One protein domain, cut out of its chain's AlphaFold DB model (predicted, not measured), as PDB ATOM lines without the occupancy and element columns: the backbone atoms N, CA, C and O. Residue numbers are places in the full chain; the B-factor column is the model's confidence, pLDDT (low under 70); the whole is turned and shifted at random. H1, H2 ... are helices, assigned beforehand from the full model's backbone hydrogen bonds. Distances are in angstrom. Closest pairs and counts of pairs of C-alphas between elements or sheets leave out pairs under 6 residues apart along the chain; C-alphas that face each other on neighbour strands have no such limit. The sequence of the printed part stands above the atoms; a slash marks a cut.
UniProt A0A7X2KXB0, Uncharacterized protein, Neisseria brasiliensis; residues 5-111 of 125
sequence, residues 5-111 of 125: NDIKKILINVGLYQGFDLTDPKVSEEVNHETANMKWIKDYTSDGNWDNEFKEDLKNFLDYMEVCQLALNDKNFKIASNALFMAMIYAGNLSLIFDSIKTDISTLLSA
ATOM      1  N   ASN A   5      44.009  -5.942  38.385       98.00
ATOM      2  CA  ASN A   5      45.383  -5.794  38.863       98.00
ATOM      3  C   ASN A   5      45.976  -4.405  38.561       98.00
ATOM      4  O   ASN A   5      46.814  -3.922  39.325       98.00
ATOM      5  N   ASP A   6      45.541  -3.724  37.494       98.00
ATOM      6  CA  ASP A   6      45.920  -2.322  37.275       98.00
ATOM      7  C   ASP A   6      45.292  -1.402  38.333       98.00
ATOM      8  O   ASP A   6      45.967  -0.506  38.845       98.00
ATOM      9  N   ILE A   7      44.029  -1.652  38.707       98.31
ATOM     10  CA  ILE A   7      43.355  -0.938  39.805       98.31
ATOM     11  C   ILE A   7      44.121  -1.134  41.113       98.31
ATOM     12  O   ILE A   7      44.450  -0.151  41.776       98.31
ATOM     13  N   LYS A   8      44.472  -2.382  41.450       98.38
ATOM     14  CA  LYS A   8      45.257  -2.725  42.645       98.38
ATOM     15  C   LYS A   8      46.517  -1.862  42.763       98.38
ATOM     16  O   LYS A   8      46.757  -1.276  43.815       98.38
ATOM     17  N   LYS A   9      47.288  -1.710  41.677       98.31
ATOM     18  CA  LYS A   9      48.507  -0.875  41.661       98.31
ATOM     19  C   LYS A   9      48.229   0.594  41.982       98.31
ATOM     20  O   LYS A   9      49.019   1.231  42.673       98.31
ATOM     21  N   ILE A  10      47.121   1.144  41.493       98.38
ATOM     22  CA  ILE A  10      46.748   2.535  41.782       98.38
ATOM     23  C   ILE A  10      46.341   2.689  43.242       98.38
ATOM     24  O   ILE A  10      46.780   3.640  43.880       98.38
ATOM     25  N   LEU A  11      45.568   1.752  43.789       98.56
ATOM     26  CA  LEU A  11      45.168   1.785  45.197       98.56
ATOM     27  C   LEU A  11      46.378   1.683  46.136       98.56
ATOM     28  O   LEU A  11      46.467   2.452  47.093       98.56
ATOM     29  N   ILE A  12      47.362   0.838  45.803       98.69
ATOM     30  CA  ILE A  12      48.660   0.793  46.498       98.69
ATOM     31  C   ILE A  12      49.328   2.173  46.468       98.69
ATOM     32  O   ILE A  12      49.715   2.690  47.513       98.69
ATOM     33  N   ASN A  13      49.403   2.814  45.297       98.62
ATOM     34  CA  ASN A  13      50.003   4.144  45.175       98.62
ATOM     35  C   ASN A  13      49.262   5.211  45.992       98.62
ATOM     36  O   ASN A  13      49.907   6.079  46.575       98.62
ATOM     37  N   VAL A  14      47.930   5.150  46.077       98.62
ATOM     38  CA  VAL A  14      47.153   6.043  46.953       98.62
ATOM     39  C   VAL A  14      47.543   5.828  48.420       98.62
ATOM     40  O   VAL A  14      47.760   6.809  49.132       98.62
ATOM     41  N   GLY A  15      47.713   4.576  48.857       98.56
ATOM     42  CA  GLY A  15      48.232   4.252  50.192       98.56
ATOM     43  C   GLY A  15      49.621   4.847  50.458       98.56
ATOM     44  O   GLY A  15      49.849   5.447  51.512       98.56
ATOM     45  N   LEU A  16      50.517   4.803  49.464       98.69
ATOM     46  CA  LEU A  16      51.861   5.382  49.581       98.69
ATOM     47  C   LEU A  16      51.824   6.896  49.852       98.69
ATOM     48  O   LEU A  16      52.575   7.378  50.701       98.69
ATOM     49  N   TYR A  17      50.916   7.650  49.217       98.56
ATOM     50  CA  TYR A  17      50.719   9.076  49.535       98.56
ATOM     51  C   TYR A  17      50.273   9.302  50.990       98.56
ATOM     52  O   TYR A  17      50.643  10.306  51.602       98.56
ATOM     53  N   GLN A  18      49.529   8.357  51.565       98.56
ATOM     54  CA  GLN A  18      49.072   8.372  52.959       98.56
ATOM     55  C   GLN A  18      50.111   7.820  53.952       98.56
ATOM     56  O   GLN A  18      49.882   7.822  55.165       98.56
ATOM     57  N   GLY A  19      51.279   7.394  53.461       98.38
ATOM     58  CA  GLY A  19      52.425   6.999  54.277       98.38
ATOM     59  C   GLY A  19      52.450   5.528  54.691       98.38
ATOM     60  O   GLY A  19      53.123   5.203  55.668       98.38
ATOM     61  N   PHE A  20      51.735   4.647  53.992       98.12
ATOM     62  CA  PHE A  20      51.805   3.200  54.212       98.12
ATOM     63  C   PHE A  20      51.897   2.433  52.889       98.12
ATOM     64  O   PHE A  20      51.406   2.890  51.862       98.12
ATOM     65  N   ASP A  21      52.531   1.263  52.917       98.50
ATOM     66  CA  ASP A  21      52.653   0.380  51.756       98.50
ATOM     67  C   ASP A  21      51.741  -0.835  51.944       98.50
ATOM     68  O   ASP A  21      51.959  -1.646  52.841       98.50
ATOM     69  N   LEU A  22      50.706  -0.945  51.108       98.44
ATOM     70  CA  LEU A  22      49.760  -2.063  51.147       98.44
ATOM     71  C   LEU A  22      50.366  -3.384  50.653       98.44
ATOM     72  O   LEU A  22      49.765  -4.429  50.856       98.44
ATOM     73  N   THR A  23      51.535  -3.367  50.013       98.12
ATOM     74  CA  THR A  23      52.208  -4.609  49.609       98.12
ATOM     75  C   THR A  23      52.876  -5.329  50.782       98.12
ATOM     76  O   THR A  23      53.185  -6.513  50.649       98.12
ATOM     77  N   ASP A  24      53.075  -4.654  51.925       98.06
ATOM     78  CA  ASP A  24      53.550  -5.270  53.167       98.06
ATOM     79  C   ASP A  24      52.378  -5.960  53.896       98.06
ATOM     80  O   ASP A  24      51.468  -5.267  54.370       98.06
ATOM     81  N   PRO A  25      52.410  -7.297  54.076       97.44
ATOM     82  CA  PRO A  25      51.371  -8.033  54.798       97.44
ATOM     83  C   PRO A  25      51.107  -7.493  56.205       97.44
ATOM     84  O   PRO A  25      49.978  -7.520  56.683       97.44
ATOM     85  N   LYS A  26      52.121  -6.928  56.878       97.25
ATOM     86  CA  LYS A  26      51.947  -6.337  58.217       97.25
ATOM     87  C   LYS A  26      51.032  -5.114  58.222       97.25
ATOM     88  O   LYS A  26      50.569  -4.725  59.291       97.25
ATOM     89  N   VAL A  27      50.827  -4.491  57.063       96.88
ATOM     90  CA  VAL A  27      49.915  -3.365  56.860       96.88
ATOM     91  C   VAL A  27      48.577  -3.869  56.330       96.88
ATOM     92  O   VAL A  27      47.540  -3.552  56.912       96.88
ATOM     93  N   SER A  28      48.583  -4.642  55.240       96.12
ATOM     94  CA  SER A  28      47.348  -5.060  54.561       96.12
ATOM     95  C   SER A  28      46.546  -6.099  55.344       96.12
ATOM     96  O   SER A  28      45.325  -6.084  55.286       96.12
ATOM     97  N   GLU A  29      47.198  -6.962  56.120       97.38
ATOM     98  CA  GLU A  29      46.537  -8.014  56.910       97.38
ATOM     99  C   GLU A  29      46.370  -7.615  58.386       97.38
ATOM    100  O   GLU A  29      45.987  -8.425  59.233       97.38
ATOM    101  N   GLU A  30      46.658  -6.354  58.729       96.69
ATOM    102  CA  GLU A  30      46.495  -5.858  60.091       96.69
ATOM    103  C   GLU A  30      45.010  -5.856  60.491       96.69
ATOM    104  O   GLU A  30      44.141  -5.299  59.810       96.69
ATOM    105  N   VAL A  31      44.717  -6.438  61.653       95.75
ATOM    106  CA  VAL A  31      43.375  -6.432  62.235       95.75
ATOM    107  C   VAL A  31      43.106  -5.083  62.900       95.75
ATOM    108  O   VAL A  31      43.893  -4.589  63.708       95.75
ATOM    109  N   ASN A  32      41.954  -4.491  62.606       94.12
ATOM    110  CA  ASN A  32      41.401  -3.414  63.407       94.12
ATOM    111  C   ASN A  32      40.821  -4.007  64.700       94.12
ATOM    112  O   ASN A  32      39.762  -4.632  64.699       94.12
ATOM    113  N   HIS A  33      41.517  -3.808  65.819       93.56
ATOM    114  CA  HIS A  33      41.123  -4.370  67.112       93.56
ATOM    115  C   HIS A  33      39.807  -3.811  67.676       93.56
ATOM    116  O   HIS A  33      39.217  -4.455  68.540       93.56
ATOM    117  N   GLU A  34      39.321  -2.661  67.200       92.50
ATOM    118  CA  GLU A  34      38.034  -2.103  67.637       92.50
ATOM    119  C   GLU A  34      36.846  -2.825  66.989       92.50
ATOM    120  O   GLU A  34      35.810  -3.013  67.624       92.50
ATOM    121  N   THR A  35      36.999  -3.260  65.735       93.38
ATOM    122  CA  THR A  35      35.943  -3.948  64.972       93.38
ATOM    123  C   THR A  35      36.155  -5.457  64.860       93.38
ATOM    124  O   THR A  35      35.262  -6.162  64.399       93.38
ATOM    125  N   ALA A  36      37.326  -5.948  65.279       94.00
ATOM    126  CA  ALA A  36      37.802  -7.320  65.105       94.00
ATOM    127  C   ALA A  36      37.879  -7.796  63.637       94.00
ATOM    128  O   ALA A  36      37.999  -8.996  63.391       94.00
ATOM    129  N   ASN A  37      37.857  -6.872  62.672       94.56
ATOM    130  CA  ASN A  37      37.944  -7.159  61.237       94.56
ATOM    131  C   ASN A  37      39.308  -6.744  60.670       94.56
ATOM    132  O   ASN A  37      40.003  -5.920  61.261       94.56
ATOM    133  N   MET A  38      39.687  -7.277  59.504       95.81
ATOM    134  CA  MET A  38      40.840  -6.752  58.758       95.81
ATOM    135  C   MET A  38      40.589  -5.294  58.357       95.81
ATOM    136  O   MET A  38      39.464  -4.936  58.003       95.81
ATOM    137  N   LYS A  39      41.630  -4.455  58.412       96.12
ATOM    138  CA  LYS A  39      41.550  -3.062  57.934       96.12
ATOM    139  C   LYS A  39      41.348  -2.972  56.422       96.12
ATOM    140  O   LYS A  39      40.712  -2.031  55.961       96.12
ATOM    141  N   TRP A  40      41.889  -3.941  55.688       98.00
ATOM    142  CA  TRP A  40      41.827  -4.044  54.235       98.00
ATOM    143  C   TRP A  40      41.235  -5.396  53.861       98.00
ATOM    144  O   TRP A  40      41.607  -6.418  54.436       98.00
ATOM    145  N   ILE A  41      40.281  -5.405  52.935       97.25
ATOM    146  CA  ILE A  41      39.561  -6.629  52.571       97.25
ATOM    147  C   ILE A  41      40.292  -7.374  51.458       97.25
ATOM    148  O   ILE A  41      40.374  -8.603  51.486       97.25
ATOM    149  N   LYS A  42      40.796  -6.653  50.452       98.06
ATOM    150  CA  LYS A  42      41.484  -7.275  49.321       98.06
ATOM    151  C   LYS A  42      42.933  -7.632  49.653       98.06
ATOM    152  O   LYS A  42      43.605  -6.950  50.418       98.06
ATOM    153  N   ASP A  43      43.441  -8.661  48.978       98.00
ATOM    154  CA  ASP A  43      44.855  -9.026  49.041       98.00
ATOM    155  C   ASP A  43      45.714  -8.079  48.183       98.00
ATOM    156  O   ASP A  43      45.678  -8.102  46.943       98.00
ATOM    157  N   TYR A  44      46.513  -7.249  48.850       98.25
ATOM    158  CA  TYR A  44      47.435  -6.305  48.219       98.25
ATOM    159  C   TYR A  44      48.870  -6.826  48.064       98.25
ATOM    160  O   TYR A  44      49.673  -6.164  47.403       98.25
ATOM    161  N   THR A  45      49.182  -8.017  48.577       97.19
ATOM    162  CA  THR A  45      50.522  -8.617  48.517       97.19
ATOM    163  C   THR A  45      50.930  -8.962  47.081       97.19
ATOM    164  O   THR A  45      50.118  -8.908  46.150       97.19
ATOM    165  N   SER A  46      52.198  -9.321  46.863       94.12
ATOM    166  CA  SER A  46      52.693  -9.715  45.534       94.12
ATOM    167  C   SER A  46      51.996 -10.946  44.957       94.12
ATOM    168  O   SER A  46      51.942 -11.087  43.735       94.12
ATOM    169  N   ASP A  47      51.479 -11.815  45.823       95.75
ATOM    170  CA  ASP A  47      50.902 -13.101  45.434       95.75
ATOM    171  C   ASP A  47      49.427 -12.949  45.026       95.75
ATOM    172  O   ASP A  47      48.929 -13.707  44.190       95.75
ATOM    173  N   GLY A  48      48.749 -11.917  45.540       94.94
ATOM    174  CA  GLY A  48      47.356 -11.621  45.223       94.94
ATOM    175  C   GLY A  48      47.141 -11.215  43.764       94.94
ATOM    176  O   GLY A  48      47.756 -10.262  43.268       94.94
ATOM    177  N   ASN A  49      46.200 -11.881  43.092       98.06
ATOM    178  CA  ASN A  49      45.854 -11.646  41.689       98.06
ATOM    179  C   ASN A  49      44.332 -11.527  41.512       98.06
ATOM    180  O   ASN A  49      43.629 -12.520  41.315       98.06
ATOM    181  N   TRP A  50      43.833 -10.289  41.515       98.31
ATOM    182  CA  TRP A  50      42.393 -10.007  41.515       98.31
ATOM    183  C   TRP A  50      41.712 -10.389  40.198       98.31
ATOM    184  O   TRP A  50      40.542 -10.762  40.189       98.31
ATOM    185  N   ASP A  51      42.441 -10.324  39.080       98.06
ATOM    186  CA  ASP A  51      41.924 -10.776  37.786       98.06
ATOM    187  C   ASP A  51      41.692 -12.292  37.773       98.06
ATOM    188  O   ASP A  51      40.734 -12.759  37.156       98.06
ATOM    189  N   ASN A  52      42.557 -13.065  38.438       98.00
ATOM    190  CA  ASN A  52      42.407 -14.514  38.536       98.00
ATOM    191  C   ASN A  52      41.246 -14.897  39.454       98.00
ATOM    192  O   ASN A  52      40.443 -15.728  39.042       98.00
ATOM    193  N   GLU A  53      41.115 -14.255  40.620       97.38
ATOM    194  CA  GLU A  53      39.963 -14.445  41.519       97.38
ATOM    195  C   GLU A  53      38.641 -14.230  40.765       97.38
ATOM    196  O   GLU A  53      37.772 -15.100  40.740       97.38
ATOM    197  N   PHE A  54      38.527 -13.107  40.045       98.31
ATOM    198  CA  PHE A  54      37.341 -12.805  39.246       98.31
ATOM    199  C   PHE A  54      37.088 -13.839  38.143       98.31
ATOM    200  O   PHE A  54      35.952 -14.271  37.944       98.31
ATOM    201  N   LYS A  55      38.131 -14.246  37.407       98.25
ATOM    202  CA  LYS A  55      37.998 -15.232  36.323       98.25
ATOM    203  C   LYS A  55      37.598 -16.608  36.838       98.25
ATOM    204  O   LYS A  55      36.831 -17.286  36.159       98.25
ATOM    205  N   GLU A  56      38.117 -17.026  37.987       98.00
ATOM    206  CA  GLU A  56      37.786 -18.309  38.598       98.00
ATOM    207  C   GLU A  56      36.315 -18.351  39.018       98.00
ATOM    208  O   GLU A  56      35.581 -19.246  38.591       98.00
ATOM    209  N   ASP A  57      35.851 -17.340  39.755       98.12
ATOM    210  CA  ASP A  57      34.448 -17.251  40.167       98.12
ATOM    211  C   ASP A  57      33.503 -17.117  38.968       98.12
ATOM    212  O   ASP A  57      32.456 -17.766  38.925       98.12
ATOM    213  N   LEU A  58      33.884 -16.336  37.949       98.62
ATOM    214  CA  LEU A  58      33.086 -16.187  36.732       98.62
ATOM    215  C   LEU A  58      33.005 -17.496  35.947       98.62
ATOM    216  O   LEU A  58      31.935 -17.852  35.456       98.62
ATOM    217  N   LYS A  59      34.119 -18.227  35.833       98.62
ATOM    218  CA  LYS A  59      34.135 -19.534  35.178       98.62
ATOM    219  C   LYS A  59      33.208 -20.502  35.906       98.62
ATOM    220  O   LYS A  59      32.359 -21.110  35.266       98.62
ATOM    221  N   ASN A  60      33.320 -20.601  37.229       98.50
ATOM    222  CA  ASN A  60      32.466 -21.480  38.021       98.50
ATOM    223  C   ASN A  60      30.982 -21.100  37.893       98.50
ATOM    224  O   ASN A  60      30.139 -21.971  37.687       98.50
ATOM    225  N   PHE A  61      30.658 -19.803  37.943       98.81
ATOM    226  CA  PHE A  61      29.303 -19.307  37.702       98.81
ATOM    227  C   PHE A  61      28.742 -19.796  36.358       98.81
ATOM    228  O   PHE A  61      27.647 -20.361  36.308       98.81
ATOM    229  N   LEU A  62      29.499 -19.599  35.275       98.75
ATOM    230  CA  LEU A  62      29.073 -19.967  33.926       98.75
ATOM    231  C   LEU A  62      28.972 -21.485  33.744       98.75
ATOM    232  O   LEU A  62      27.977 -21.948  33.188       98.75
ATOM    233  N   ASP A  63      29.926 -22.254  34.269       98.75
ATOM    234  CA  ASP A  63      29.913 -23.719  34.210       98.75
ATOM    235  C   ASP A  63      28.644 -24.287  34.877       98.75
ATOM    236  O   ASP A  63      27.970 -25.158  34.323       98.75
ATOM    237  N   TYR A  64      28.251 -23.764  36.046       98.81
ATOM    238  CA  TYR A  64      27.016 -24.194  36.712       98.81
ATOM    239  C   TYR A  64      25.753 -23.778  35.951       98.81
ATOM    240  O   TYR A  64      24.779 -24.536  35.914       98.81
ATOM    241  N   MET A  65      25.755 -22.609  35.310       98.75
ATOM    242  CA  MET A  65      24.649 -22.190  34.445       98.75
ATOM    243  C   MET A  65      24.519 -23.087  33.205       98.75
ATOM    244  O   MET A  65      23.399 -23.434  32.821       98.75
ATOM    245  N   GLU A  66      25.633 -23.534  32.622       98.75
ATOM    246  CA  GLU A  66      25.641 -24.499  31.518       98.75
ATOM    247  C   GLU A  66      25.087 -25.862  31.960       98.75
ATOM    248  O   GLU A  66      24.172 -26.396  31.327       98.75
ATOM    249  N   VAL A  67      25.554 -26.391  33.098       98.50
ATOM    250  CA  VAL A  67      25.027 -27.638  33.684       98.50
ATOM    251  C   VAL A  67      23.528 -27.528  33.964       98.50
ATOM    252  O   VAL A  67      22.784 -28.478  33.713       98.50
ATOM    253  N   CYS A  68      23.059 -26.374  34.447       98.56
ATOM    254  CA  CYS A  68      21.637 -26.121  34.664       98.56
ATOM    255  C   CYS A  68      20.840 -26.257  33.358       98.56
ATOM    256  O   CYS A  68      19.847 -26.987  33.315       98.56
ATOM    257  N   GLN A  69      21.301 -25.626  32.274       98.62
ATOM    258  CA  GLN A  69      20.640 -25.702  30.971       98.62
ATOM    259  C   GLN A  69      20.623 -27.129  30.404       98.62
ATOM    260  O   GLN A  69      19.588 -27.575  29.902       98.62
ATOM    261  N   LEU A  70      21.736 -27.863  30.508       98.69
ATOM    262  CA  LEU A  70      21.810 -29.267  30.090       98.69
ATOM    263  C   LEU A  70      20.823 -30.134  30.886       98.69
ATOM    264  O   LEU A  70      20.045 -30.889  30.305       98.69
ATOM    265  N   ALA A  71      20.768 -29.957  32.208       98.56
ATOM    266  CA  ALA A  71      19.851 -30.694  33.069       98.56
ATOM    267  C   ALA A  71      18.373 -30.396  32.767       98.56
ATOM    268  O   ALA A  71      17.537 -31.297  32.851       98.56
ATOM    269  N   LEU A  72      18.032 -29.158  32.389       98.38
ATOM    270  CA  LEU A  72      16.682 -28.804  31.942       98.38
ATOM    271  C   LEU A  72      16.305 -29.509  30.633       98.38
ATOM    272  O   LEU A  72      15.188 -30.020  30.527       98.38
ATOM    273  N   ASN A  73      17.232 -29.592  29.671       98.56
ATOM    274  CA  ASN A  73      17.016 -30.307  28.408       98.56
ATOM    275  C   ASN A  73      16.729 -31.802  28.648       98.56
ATOM    276  O   ASN A  73      15.831 -32.368  28.023       98.56
ATOM    277  N   ASP A  74      17.409 -32.401  29.629       98.44
ATOM    278  CA  ASP A  74      17.217 -33.795  30.048       98.44
ATOM    279  C   ASP A  74      16.026 -34.002  31.003       98.44
ATOM    280  O   ASP A  74      15.783 -35.113  31.482       98.44
ATOM    281  N   LYS A  75      15.262 -32.941  31.307       98.25
ATOM    282  CA  LYS A  75      14.157 -32.936  32.289       98.25
ATOM    283  C   LYS A  75      14.591 -33.381  33.695       98.25
ATOM    284  O   LYS A  75      13.772 -33.842  34.496       98.25
ATOM    285  N   ASN A  76      15.870 -33.220  34.028       98.31
ATOM    286  CA  ASN A  76      16.429 -33.530  35.336       98.31
ATOM    287  C   ASN A  76      16.400 -32.300  36.257       98.31
ATOM    288  O   ASN A  76      17.407 -31.634  36.506       98.31
ATOM    289  N   PHE A  77      15.224 -32.018  36.816       97.75
ATOM    290  CA  PHE A  77      15.001 -30.826  37.642       97.75
ATOM    291  C   PHE A  77      15.784 -30.807  38.963       97.75
ATOM    292  O   PHE A  77      16.025 -29.733  39.509       97.75
ATOM    293  N   LYS A  78      16.212 -31.969  39.480       98.44
ATOM    294  CA  LYS A  78      17.048 -32.029  40.692       98.44
ATOM    295  C   LYS A  78      18.436 -31.455  40.424       98.44
ATOM    296  O   LYS A  78      18.898 -30.614  41.190       98.44
ATOM    297  N   ILE A  79      19.067 -31.884  39.327       98.38
ATOM    298  CA  ILE A  79      20.374 -31.356  38.924       98.38
ATOM    299  C   ILE A  79      20.241 -29.885  38.537       98.38
ATOM    300  O   ILE A  79      21.027 -29.079  39.018       98.38
ATOM    301  N   ALA A  80      19.211 -29.513  37.767       98.62
ATOM    302  CA  ALA A  80      18.990 -28.117  37.389       98.62
ATOM    303  C   ALA A  80      18.846 -27.200  38.617       98.62
ATOM    304  O   ALA A  80      19.494 -26.161  38.699       98.62
ATOM    305  N   SER A  81      18.053 -27.605  39.617       98.50
ATOM    306  CA  SER A  81      17.872 -26.821  40.841       98.50
ATOM    307  C   SER A  81      19.159 -26.695  41.659       98.50
ATOM    308  O   SER A  81      19.426 -25.617  42.183       98.50
ATOM    309  N   ASN A  82      19.959 -27.761  41.774       98.56
ATOM    310  CA  ASN A  82      21.235 -27.695  42.485       98.56
ATOM    311  C   ASN A  82      22.268 -26.846  41.730       98.56
ATOM    312  O   ASN A  82      22.925 -26.015  42.346       98.56
ATOM    313  N   ALA A  83      22.363 -26.996  40.408       98.69
ATOM    314  CA  ALA A  83      23.263 -26.207  39.575       98.69
ATOM    315  C   ALA A  83      22.913 -24.713  39.625       98.69
ATOM    316  O   ALA A  83      23.796 -23.885  39.819       98.69
ATOM    317  N   LEU A  84      21.621 -24.366  39.565       98.62
ATOM    318  CA  LEU A  84      21.172 -22.983  39.724       98.62
ATOM    319  C   LEU A  84      21.495 -22.424  41.117       98.62
ATOM    320  O   LEU A  84      21.915 -21.276  41.236       98.62
ATOM    321  N   PHE A  85      21.331 -23.230  42.171       98.56
ATOM    322  CA  PHE A  85      21.728 -22.834  43.521       98.56
ATOM    323  C   PHE A  85      23.237 -22.566  43.612       98.56
ATOM    324  O   PHE A  85      23.637 -21.538  44.146       98.56
ATOM    325  N   MET A  86      24.073 -23.436  43.041       98.69
ATOM    326  CA  MET A  86      25.523 -23.231  43.010       98.69
ATOM    327  C   MET A  86      25.912 -21.990  42.197       98.69
ATOM    328  O   MET A  86      26.719 -21.192  42.666       98.69
ATOM    329  N   ALA A  87      25.292 -21.760  41.037       98.69
ATOM    330  CA  ALA A  87      25.482 -20.528  40.274       98.69
ATOM    331  C   ALA A  87      25.122 -19.284  41.108       98.69
ATOM    332  O   ALA A  87      25.852 -18.299  41.093       98.69
ATOM    333  N   MET A  88      24.050 -19.326  41.905       98.69
ATOM    334  CA  MET A  88      23.697 -18.220  42.801       98.69
ATOM    335  C   MET A  88      24.787 -17.933  43.849       98.69
ATOM    336  O   MET A  88      25.040 -16.767  44.147       98.69
ATOM    337  N   ILE A  89      25.467 -18.960  44.374       98.56
ATOM    338  CA  ILE A  89      26.607 -18.776  45.288       98.56
ATOM    339  C   ILE A  89      27.748 -18.028  44.589       98.56
ATOM    340  O   ILE A  89      28.219 -17.018  45.110       98.56
ATOM    341  N   TYR A  90      28.142 -18.451  43.384       98.56
ATOM    342  CA  TYR A  90      29.210 -17.773  42.639       98.56
ATOM    343  C   TYR A  90      28.818 -16.367  42.173       98.56
ATOM    344  O   TYR A  90      29.666 -15.481  42.138       98.56
ATOM    345  N   ALA A  91      27.538 -16.109  41.891       98.50
ATOM    346  CA  ALA A  91      27.052 -14.746  41.672       98.50
ATOM    347  C   ALA A  91      27.251 -13.866  42.922       98.50
ATOM    348  O   ALA A  91      27.636 -12.702  42.806       98.50
ATOM    349  N   GLY A  92      27.043 -14.435  44.115       98.31
ATOM    350  CA  GLY A  92      27.375 -13.795  45.388       98.31
ATOM    351  C   GLY A  92      28.870 -13.488  45.522       98.31
ATOM    352  O   GLY A  92      29.221 -12.357  45.854       98.31
ATOM    353  N   ASN A  93      29.747 -14.444  45.197       97.94
ATOM    354  CA  ASN A  93      31.199 -14.226  45.211       97.94
ATOM    355  C   ASN A  93      31.627 -13.114  44.240       97.94
ATOM    356  O   ASN A  93      32.380 -12.218  44.616       97.94
ATOM    357  N   LEU A  94      31.088 -13.112  43.017       98.56
ATOM    358  CA  LEU A  94      31.351 -12.061  42.031       98.56
ATOM    359  C   LEU A  94      30.937 -10.676  42.547       98.56
ATOM    360  O   LEU A  94      31.679  -9.714  42.360       98.56
ATOM    361  N   SER A  95      29.788 -10.568  43.226       98.31
ATOM    362  CA  SER A  95      29.381  -9.322  43.895       98.31
ATOM    363  C   SER A  95      30.379  -8.926  44.982       98.31
ATOM    364  O   SER A  95      30.829  -7.780  45.026       98.31
ATOM    365  N   LEU A  96      30.775  -9.889  45.819       97.81
ATOM    366  CA  LEU A  96      31.694  -9.673  46.931       97.81
ATOM    367  C   LEU A  96      33.052  -9.134  46.468       97.81
ATOM    368  O   LEU A  96      33.628  -8.298  47.162       97.81
ATOM    369  N   ILE A  97      33.556  -9.542  45.297       98.06
ATOM    370  CA  ILE A  97      34.806  -9.000  44.738       98.06
ATOM    371  C   ILE A  97      34.726  -7.474  44.607       98.06
ATOM    372  O   ILE A  97      35.615  -6.766  45.087       98.06
ATOM    373  N   PHE A  98      33.662  -6.956  43.992       98.25
ATOM    374  CA  PHE A  98      33.506  -5.517  43.772       98.25
ATOM    375  C   PHE A  98      33.130  -4.763  45.047       98.25
ATOM    376  O   PHE A  98      33.634  -3.660  45.260       98.25
ATOM    377  N   ASP A  99      32.309  -5.354  45.916       98.44
ATOM    378  CA  ASP A  99      31.971  -4.760  47.214       98.44
ATOM    379  C   ASP A  99      33.208  -4.627  48.118       98.44
ATOM    380  O   ASP A  99      33.377  -3.614  48.804       98.44
ATOM    381  N   SER A 100      34.124  -5.598  48.062       98.25
ATOM    382  CA  SER A 100      35.397  -5.546  48.791       98.25
ATOM    383  C   SER A 100      36.290  -4.414  48.276       98.25
ATOM    384  O   SER A 100      36.776  -3.604  49.062       98.25
ATOM    385  N   ILE A 101      36.437  -4.290  46.949       98.62
ATOM    386  CA  ILE A 101      37.196  -3.191  46.322       98.62
ATOM    387  C   ILE A 101      36.582  -1.833  46.686       98.62
ATOM    388  O   ILE A 101      37.294  -0.894  47.037       98.62
ATOM    389  N   LYS A 102      35.251  -1.716  46.628       98.69
ATOM    390  CA  LYS A 102      34.524  -0.496  46.995       98.69
ATOM    391  C   LYS A 102      34.783  -0.097  48.449       98.69
ATOM    392  O   LYS A 102      34.931   1.093  48.736       98.69
ATOM    393  N   THR A 103      34.819  -1.070  49.353       98.44
ATOM    394  CA  THR A 103      35.076  -0.821  50.775       98.44
ATOM    395  C   THR A 103      36.491  -0.287  50.982       98.44
ATOM    396  O   THR A 103      36.642   0.782  51.565       98.44
ATOM    397  N   ASP A 104      37.504  -0.921  50.390       98.50
ATOM    398  CA  ASP A 104      38.893  -0.451  50.494       98.50
ATOM    399  C   ASP A 104      39.098   0.940  49.863       98.50
ATOM    400  O   ASP A 104      39.818   1.780  50.407       98.50
ATOM    401  N   ILE A 105      38.428   1.236  48.740       98.75
ATOM    402  CA  ILE A 105      38.416   2.589  48.156       98.75
ATOM    403  C   ILE A 105      37.824   3.595  49.147       98.75
ATOM    404  O   ILE A 105      38.356   4.694  49.301       98.75
ATOM    405  N   SER A 106      36.739   3.229  49.829       98.44
ATOM    406  CA  SER A 106      36.097   4.094  50.825       98.44
ATOM    407  C   SER A 106      37.039   4.376  52.003       98.44
ATOM    408  O   SER A 106      37.155   5.526  52.425       98.44
ATOM    409  N   THR A 107      37.783   3.368  52.459       98.25
ATOM    410  CA  THR A 107      38.839   3.502  53.475       98.25
ATOM    411  C   THR A 107      39.986   4.416  53.016       98.25
ATOM    412  O   THR A 107      40.461   5.258  53.780       98.25
ATOM    413  N   LEU A 108      40.418   4.338  51.751       98.50
ATOM    414  CA  LEU A 108      41.425   5.264  51.207       98.50
ATOM    415  C   LEU A 108      40.893   6.700  51.095       98.50
ATOM    416  O   LEU A 108      41.638   7.654  51.332       98.50
ATOM    417  N   LEU A 109      39.618   6.875  50.744       98.38
ATOM    418  CA  LEU A 109      38.981   8.190  50.661       98.38
ATOM    419  C   LEU A 109      38.803   8.839  52.038       98.38
ATOM    420  O   LEU A 109      38.992  10.047  52.157       98.38
ATOM    421  N   SER A 110      38.500   8.064  53.084       97.88
ATOM    422  CA  SER A 110      38.442   8.591  54.457       97.88
ATOM    423  C   SER A 110      39.828   8.950  55.006       97.88
ATOM    424  O   SER A 110      39.940   9.770  55.919       97.88
ATOM    425  N   ALA A 111      40.887   8.363  54.433       97.00
ATOM    426  CA  ALA A 111      42.265   8.463  54.908       97.00
ATOM    427  C   ALA A 111      42.400   8.109  56.405       97.00
ATOM    428  O   ALA A 111      43.250   8.658  57.110       97.00
TER     429      ALA A 111
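What this domain is: This is residues 5 to 111 of the 125 residues of an uncharacterized protein of Neisseria brasiliensis (UniProt A0A7X2KXB0). What shape do these atoms make? A long helical hairpin of H3 and H4 makes the length, and H4 runs on past the beginning of H3, where the short helix H1 lies beside its last part. The small helix H2 and a long stretch without a named element, residues 29 to 49, lie at that same end, away from the hairpin's turn. What is it made of? The printed part has 107 residues with four named helices, in the order H1, H2, H3, H4, and no named strand; the class is all helix. How large is it? It is loose, with a radius of gyration of the C-alphas of 18.3 A, and only just elongated, spanning 59 by 30 by 21 A.

How they stand to each other: How do the two longest helices stand? H4, residues 77 to 110, and H3, residues 50 to 73, form a helical hairpin: they touch, closest at the C-alphas of Cys 68 and Ala 80, 4.3 A apart, at a shallow tilt of 22 degrees, opposite ways. What do the other helices meet? H1, residues 5 to 17, touches H4 with residues 11 to 15 alone, closest at the C-alphas of Gly 15 and Leu 108, 7.0 A apart, at a shallow tilt of 27 degrees, the same way. H1 and H3 only just touch, only at their ends, with 3 pairs of C-alphas within 8 A, the closest being those of Asn 5 and Trp 50 at 5.8 A; they run opposite ways at a shallow tilt of 34 degrees, only just short of steep. H2, residues 25 to 28, is apart from H1, H3 and H4. Do the backbones hold helical spacing? In H1 and H3 every O i to N i+4 pair is within hydrogen-bond range, and in H4 29 of 30 are; H2 is too short for such a pair.

Where its parts are: Where is the longest helix? H4 measures 48.8 A, from C-alpha 77 at (15.001, -30.826, 37.642) to C-alpha 110 at (38.442, 8.591, 54.457). Where are the others? H3 measures 35.0 A, H1 19.1 A and H2 5.0 A. H1 begins with C-alpha 5 at (45.383, -5.794, 38.863).

The domain as a whole: How far does it reach? The two C-alphas farthest apart, those of Gly 19 and Lys 75, are 59.5 A apart. How are the helices linked? The link from H3 to H4 is tight, that from H1 to H2 short, and that from H2 to H3 long, with 21 residues. In that long link residues 31 to 32 pair with residues 37 to 38, antiparallel. Is anything missing or uncertain? The printed part, residues 5 to 111, has no cut, its mean pLDDT is 97.8, and no printed residue is under 70.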